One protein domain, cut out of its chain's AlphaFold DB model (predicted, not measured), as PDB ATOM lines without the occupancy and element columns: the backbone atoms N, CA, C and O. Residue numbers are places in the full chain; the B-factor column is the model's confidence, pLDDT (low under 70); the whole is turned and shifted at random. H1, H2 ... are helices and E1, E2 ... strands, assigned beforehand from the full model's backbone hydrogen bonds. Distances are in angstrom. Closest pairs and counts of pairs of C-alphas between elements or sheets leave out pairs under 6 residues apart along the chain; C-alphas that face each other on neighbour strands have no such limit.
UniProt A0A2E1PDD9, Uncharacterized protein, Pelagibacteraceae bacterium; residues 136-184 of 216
ATOM      1  N   ILE A 136      42.512 139.004  66.272       91.12
ATOM      2  CA  ILE A 136      41.348 139.858  66.071       91.12
ATOM      3  C   ILE A 136      40.803 139.589  64.669       91.12
ATOM      4  O   ILE A 136      41.559 139.632  63.692       91.12
ATOM      5  N   ASN A 137      39.507 139.294  64.572       92.50
ATOM      6  CA  ASN A 137      38.819 139.084  63.300       92.50
ATOM      7  C   ASN A 137      38.326 140.418  62.715       92.50
ATOM      8  O   ASN A 137      37.770 141.253  63.433       92.50
ATOM      9  N   PHE A 138      38.466 140.561  61.397       93.44
ATOM     10  CA  PHE A 138      37.991 141.700  60.616       93.44
ATOM     11  C   PHE A 138      36.945 141.263  59.586       93.44
ATOM     12  O   PHE A 138      37.084 140.207  58.961       93.44
ATOM     13  N   TYR A 139      35.925 142.099  59.406       94.62
ATOM     14  CA  TYR A 139      34.725 141.842  58.608       94.62
ATOM     15  C   TYR A 139      34.402 143.036  57.699       94.62
ATOM     16  O   TYR A 139      34.789 144.161  58.016       94.62
ATOM     17  N   GLU A 140      33.702 142.816  56.585       93.31
ATOM     18  CA  GLU A 140      33.236 143.908  55.706       93.31
ATOM     19  C   GLU A 140      31.951 144.569  56.224       93.31
ATOM     20  O   GLU A 140      31.684 145.737  55.948       93.31
ATOM     21  N   ASP A 141      31.152 143.806  56.969       91.69
ATOM     22  CA  ASP A 141      29.806 144.128  57.427       91.69
ATOM     23  C   ASP A 141      29.736 144.334  58.946       91.69
ATOM     24  O   ASP A 141      30.548 143.814  59.718       91.69
ATOM     25  N   LYS A 142      28.713 145.069  59.387       91.69
ATOM     26  CA  LYS A 142      28.452 145.304  60.811       91.69
ATOM     27  C   LYS A 142      27.950 144.030  61.499       91.69
ATOM     28  O   LYS A 142      28.150 143.855  62.693       91.69
ATOM     29  N   GLU A 143      27.312 143.143  60.750       92.44
ATOM     30  CA  GLU A 143      26.688 141.907  61.218       92.44
ATOM     31  C   GLU A 143      27.710 140.771  61.447       92.44
ATOM     32  O   GLU A 143      27.347 139.707  61.947       92.44
ATOM     33  N   CYS A 144      28.998 141.014  61.159       89.94
ATOM     34  CA  CYS A 144      30.117 140.088  61.360       89.94
ATOM     35  C   CYS A 144      29.995 138.769  60.564       89.94
ATOM     36  O   CYS A 144      30.460 137.716  61.012       89.94
ATOM     37  N   THR A 145      29.371 138.809  59.383       91.19
ATOM     38  CA  THR A 145      29.120 137.642  58.521       91.19
ATOM     39  C   THR A 145      30.143 137.505  57.390       91.19
ATOM     40  O   THR A 145      30.573 136.394  57.072       91.19
ATOM     41  N   LYS A 146      30.606 138.622  56.818       91.56
ATOM     42  CA  LYS A 146      31.575 138.687  55.717       91.56
ATOM     43  C   LYS A 146      32.993 138.798  56.263       91.56
ATOM     44  O   LYS A 146      33.572 139.880  56.341       91.56
ATOM     45  N   TYR A 147      33.546 137.670  56.695       90.19
ATOM     46  CA  TYR A 147      34.923 137.598  57.186       90.19
ATOM     47  C   TYR A 147      35.934 137.979  56.092       90.19
ATOM     48  O   TYR A 147      35.923 137.395  55.010       90.19
ATOM     49  N   VAL A 148      36.855 138.892  56.414       88.69
ATOM     50  CA  VAL A 148      37.971 139.271  55.533       88.69
ATOM     51  C   VAL A 148      39.247 138.534  55.940       88.69
ATOM     52  O   VAL A 148      39.843 137.811  55.147       88.69
ATOM     53  N   HIS A 149      39.710 138.741  57.177       90.31
ATOM     54  CA  HIS A 149      40.987 138.210  57.665       90.31
ATOM     55  C   HIS A 149      41.097 138.288  59.198       90.31
ATOM     56  O   HIS A 149      40.245 138.864  59.876       90.31
ATOM     57  N   LYS A 150      42.176 137.720  59.758       92.31
ATOM     58  CA  LYS A 150      42.496 137.777  61.193       92.31
ATOM     59  C   LYS A 150      43.940 138.214  61.446       92.31
ATOM     60  O   LYS A 150      44.871 137.597  60.924       92.31
ATOM     61  N   ILE A 151      44.135 139.249  62.263       91.50
ATOM     62  CA  ILE A 151      45.457 139.811  62.600       91.50
ATOM     63  C   ILE A 151      45.777 139.517  64.075       91.50
ATOM     64  O   ILE A 151      44.926 139.685  64.942       91.50
ATOM     65  N   SER A 152      47.004 139.086  64.384       89.56
ATOM     66  CA  SER A 152      47.503 139.063  65.773       89.56
ATOM     67  C   SER A 152      47.664 140.492  66.295       89.56
ATOM     68  O   SER A 152      48.218 141.317  65.574       89.56
ATOM     69  N   PHE A 153      47.254 140.777  67.535       87.25
ATOM     70  CA  PHE A 153      47.175 142.149  68.069       87.25
ATOM     71  C   PHE A 153      48.442 142.997  67.839       87.25
ATOM     72  O   PHE A 153      48.342 144.136  67.392       87.25
ATOM     73  N   HIS A 154      49.635 142.412  67.996       85.31
ATOM     74  CA  HIS A 154      50.924 143.083  67.767       85.31
ATOM     75  C   HIS A 154      51.182 143.577  66.325       85.31
ATOM     76  O   HIS A 154      52.112 144.347  66.109       85.31
ATOM     77  N   LYS A 155      50.403 143.140  65.321       88.62
ATOM     78  CA  LYS A 155      50.493 143.620  63.920       88.62
ATOM     79  C   LYS A 155      49.356 144.566  63.524       88.62
ATOM     80  O   LYS A 155      49.283 144.978  62.370       88.62
ATOM     81  N   ILE A 156      48.446 144.870  64.445       89.19
ATOM     82  CA  ILE A 156      47.374 145.846  64.239       89.19
ATOM     83  C   ILE A 156      47.974 147.249  64.408       89.19
ATOM     84  O   ILE A 156      48.853 147.444  65.245       89.19
ATOM     85  N   ASN A 157      47.542 148.228  63.610       88.00
ATOM     86  CA  ASN A 157      48.031 149.603  63.765       88.00
ATOM     87  C   ASN A 157      47.513 150.231  65.074       88.00
ATOM     88  O   ASN A 157      46.449 149.859  65.565       88.00
ATOM     89  N   GLU A 158      48.249 151.190  65.642       83.44
ATOM     90  CA  GLU A 158      47.937 151.742  66.971       83.44
ATOM     91  C   GLU A 158      46.528 152.367  67.052       83.44
ATOM     92  O   GLU A 158      45.871 152.230  68.081       83.44
ATOM     93  N   ASN A 159      46.004 152.957  65.968       85.25
ATOM     94  CA  ASN A 159      44.633 153.488  65.932       85.25
ATOM     95  C   ASN A 159      43.585 152.367  66.072       85.25
ATOM     96  O   ASN A 159      42.647 152.481  66.859       85.25
ATOM     97  N   GLU A 160      43.755 151.259  65.347       88.25
ATOM     98  CA  GLU A 160      42.895 150.078  65.474       88.25
ATOM     99  C   GLU A 160      43.068 149.389  66.838       88.25
ATOM    100  O   GLU A 160      42.066 148.997  67.436       88.25
ATOM    101  N   LYS A 161      44.290 149.322  67.399       87.25
ATOM    102  CA  LYS A 161      44.511 148.852  68.783       87.25
ATOM    103  C   LYS A 161      43.746 149.717  69.796       87.25
ATOM    104  O   LYS A 161      43.078 149.172  70.671       87.25
ATOM    105  N   GLN A 162      43.797 151.046  69.672       84.12
ATOM    106  CA  GLN A 162      43.049 151.963  70.541       84.12
ATOM    107  C   GLN A 162      41.532 151.765  70.408       84.12
ATOM    108  O   GLN A 162      40.846 151.658  71.425       84.12
ATOM    109  N   LEU A 163      41.005 151.636  69.183       87.25
ATOM    110  CA  LEU A 163      39.585 151.340  68.954       87.25
ATOM    111  C   LEU A 163      39.152 150.026  69.627       87.25
ATOM    112  O   LEU A 163      38.099 150.004  70.263       87.25
ATOM    113  N   ILE A 164      39.968 148.969  69.541       88.50
ATOM    114  CA  ILE A 164      39.725 147.669  70.196       88.50
ATOM    115  C   ILE A 164      39.698 147.796  71.723       88.50
ATOM    116  O   ILE A 164      38.802 147.252  72.367       88.50
ATOM    117  N   LEU A 165      40.666 148.504  72.314       85.12
ATOM    118  CA  LEU A 165      40.783 148.625  73.771       85.12
ATOM    119  C   LEU A 165      39.669 149.486  74.384       85.12
ATOM    120  O   LEU A 165      39.206 149.170  75.479       85.12
ATOM    121  N   VAL A 166      39.224 150.531  73.676       82.19
ATOM    122  CA  VAL A 166      38.114 151.407  74.096       82.19
ATOM    123  C   VAL A 166      36.749 150.739  73.896       82.19
ATOM    124  O   VAL A 166      35.871 150.894  74.736       82.19
ATOM    125  N   ASN A 167      36.562 149.964  72.823       83.38
ATOM    126  CA  ASN A 167      35.285 149.317  72.484       83.38
ATOM    127  C   ASN A 167      35.338 147.801  72.746       83.38
ATOM    128  O   ASN A 167      34.926 146.996  71.913       83.38
ATOM    129  N   ASN A 168      35.859 147.407  73.909       82.00
ATOM    130  CA  ASN A 168      36.230 146.032  74.276       82.00
ATOM    131  C   ASN A 168      35.049 145.078  74.585       82.00
ATOM    132  O   ASN A 168      35.116 144.259  75.502       82.00
ATOM    133  N   SER A 169      33.969 145.170  73.810       83.25
ATOM    134  CA  SER A 169      32.695 144.476  74.023       83.25
ATOM    135  C   SER A 169      32.293 143.597  72.828       83.25
ATOM    136  O   SER A 169      33.028 143.456  71.854       83.25
ATOM    137  N   LYS A 170      31.087 143.018  72.886       84.44
ATOM    138  CA  LYS A 170      30.455 142.303  71.764       84.44
ATOM    139  C   LYS A 170      29.912 143.215  70.655       84.44
ATOM    140  O   LYS A 170      29.477 142.700  69.629       84.44
ATOM    141  N   VAL A 171      29.898 144.536  70.845       88.06
ATOM    142  CA  VAL A 171      29.397 145.479  69.835       88.06
ATOM    143  C   VAL A 171      30.394 145.565  68.664       88.06
ATOM    144  O   VAL A 171      31.573 145.819  68.909       88.06
ATOM    145  N   PRO A 172      29.953 145.395  67.402       91.12
ATOM    146  CA  PRO A 172      30.812 145.528  66.224       91.12
ATOM    147  C   PRO A 172      31.444 146.922  66.125       91.12
ATOM    148  O   PRO A 172      30.746 147.937  66.085       91.12
ATOM    149  N   ILE A 173      32.775 146.976  66.064       93.56
ATOM    150  CA  ILE A 173      33.550 148.221  66.058       93.56
ATOM    151  C   ILE A 173      33.771 148.648  64.605       93.56
ATOM    152  O   ILE A 173      34.479 147.965  63.863       93.56
ATOM    153  N   LYS A 174      33.197 149.778  64.178       93.12
ATOM    154  CA  LYS A 174      33.441 150.330  62.835       93.12
ATOM    155  C   LYS A 174      34.856 150.917  62.752       93.12
ATOM    156  O   LYS A 174      35.192 151.805  63.529       93.12
ATOM    157  N   VAL A 175      35.658 150.451  61.793       90.88
ATOM    158  CA  VAL A 175      36.994 150.998  61.482       90.88
ATOM    159  C   VAL A 175      36.906 151.973  60.308       90.88
ATOM    160  O   VAL A 175      37.436 153.076  60.373       90.88
ATOM    161  N   ASN A 176      36.209 151.579  59.241       88.62
ATOM    162  CA  ASN A 176      35.814 152.450  58.132       88.62
ATOM    163  C   ASN A 176      34.495 151.934  57.524       88.62
ATOM    164  O   ASN A 176      33.793 151.152  58.158       88.62
ATOM    165  N   GLU A 177      34.099 152.405  56.344       85.06
ATOM    166  CA  GLU A 177      32.815 152.039  55.724       85.06
ATOM    167  C   GLU A 177      32.668 150.539  55.439       85.06
ATOM    168  O   GLU A 177      31.605 149.987  55.720       85.06
ATOM    169  N   ASN A 178      33.756 149.894  55.005       89.25
ATOM    170  CA  ASN A 178      33.812 148.494  54.570       89.25
ATOM    171  C   ASN A 178      34.734 147.645  55.472       89.25
ATOM    172  O   ASN A 178      35.319 146.660  55.022       89.25
ATOM    173  N   LYS A 179      34.952 148.065  56.727       92.44
ATOM    174  CA  LYS A 179      35.820 147.364  57.686       92.44
ATOM    175  C   LYS A 179      35.289 147.514  59.109       92.44
ATOM    176  O   LYS A 179      35.280 148.614  59.666       92.44
ATOM    177  N   TYR A 180      34.936 146.385  59.712       95.12
ATOM    178  CA  TYR A 180      34.491 146.236  61.094       95.12
ATOM    179  C   TYR A 180      35.384 145.234  61.834       95.12
ATOM    180  O   TYR A 180      35.992 144.348  61.228       95.12
ATOM    181  N   ILE A 181      35.465 145.371  63.155       93.75
ATOM    182  CA  ILE A 181      36.097 144.410  64.066       93.75
ATOM    183  C   ILE A 181      35.011 143.813  64.954       93.75
ATOM    184  O   ILE A 181      34.212 144.553  65.528       93.75
ATOM    185  N   CYS A 182      35.021 142.491  65.120       90.88
ATOM    186  CA  CYS A 182      34.107 141.802  66.027       90.88
ATOM    187  C   CYS A 182      34.899 140.908  66.987       90.88
ATOM    188  O   CYS A 182      35.644 140.023  66.559       90.88
ATOM    189  N   LEU A 183      34.763 141.171  68.291       89.94
ATOM    190  CA  LEU A 183      35.568 140.542  69.338       89.94
ATOM    191  C   LEU A 183      34.932 139.242  69.851       89.94
ATOM    192  O   LEU A 183      33.740 139.173  70.171       89.94
ATOM    193  N   LYS A 184      35.755 138.202  69.986       87.88
ATOM    194  CA  LYS A 184      35.391 136.961  70.678       87.88
ATOM    195  C   LYS A 184      35.484 137.136  72.192       87.88
ATOM    196  O   LYS A 184      36.138 138.053  72.685       87.88
TER     197      LYS A 184
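What this domain is: This is residues 136 to 184 of the 216 residues of an uncharacterized protein of Pelagibacteraceae bacterium (UniProt A0A2E1PDD9). A small, strongly twisted sheet of two hairpins joined edge to edge, E1 with E2 and E3 with E4, has one short helix, H1, packed beside its E3 and E4 end. Along the chain H1 comes between the two hairpins, so that the backbone leaves the sheet after E2 and comes back to it at E3. The printed part has 49 residues, with one named helix and four named strands in the order E1, E2, H1, E3, E4; the sheet runs E2, E1, E4, E3, all antiparallel, and the class is mixed, helices and strands. The whole is compact, with a radius of gyration of the C-alphas of 9.6 A, and rounded, with spans of 24 by 20 by 19 A.

Where its parts are: Find C-alpha 136 at (41.348, 139.858, 66.071); from there E1 runs over residues 136 to 139, 10.2 A from first to last C-alpha. Go on to residues 147 to 152 for E2, the longest strand, 15.3 A. Then look for H1 at residues 158 to 166, 12.1 A long, beginning at C-alpha 158 at (47.937, 151.742, 66.971). E3 takes residues 173 to 176, and E4 takes residues 179 to 182, ending at C-alpha 182 at (34.107, 141.802, 66.027).

How they stand to each other: Start with the hairpin of E1 and E2, whose directions stand at 158 degrees: N 136 and O 151 are 2.8 A apart, and N 138 and O 149 are 2.9 A apart, both within hydrogen-bond range. Next, E1 and E4 are antiparallel neighbours at 134 degrees, with N 180 and O 139 within hydrogen-bond range at 2.8 A. In the hairpin of E3 and E4, at 166 degrees, look at N 173 and O 181, within hydrogen-bond range at 2.9 A. The edge strands E2 and E3 are apart. H1 is on the sheet, at a height over the sheet of 8.1 A, with the local plane fitted to just 6 C-alphas. It lies beside the strands, over none of them, but only just: 2 of its C-alphas fall on E4 and 2 on E3. The closest C-alphas of H1 and E3 are those of Glu 160 and Val 175, 7.2 A apart. In H1 every O i to N i+4 pair is within hydrogen-bond range.

The domain as a whole: The C-alphas of Glu 143 and His 154, the two farthest apart, are 25.1 A from each other. The printed part has no cut. The links E2 to H1 and E3 to E4 are tight, those from E1 to E2 and from H1 to E3 are short, and no link is long. The mean pLDDT of the printed part is 89.2, and no printed residue is under 70.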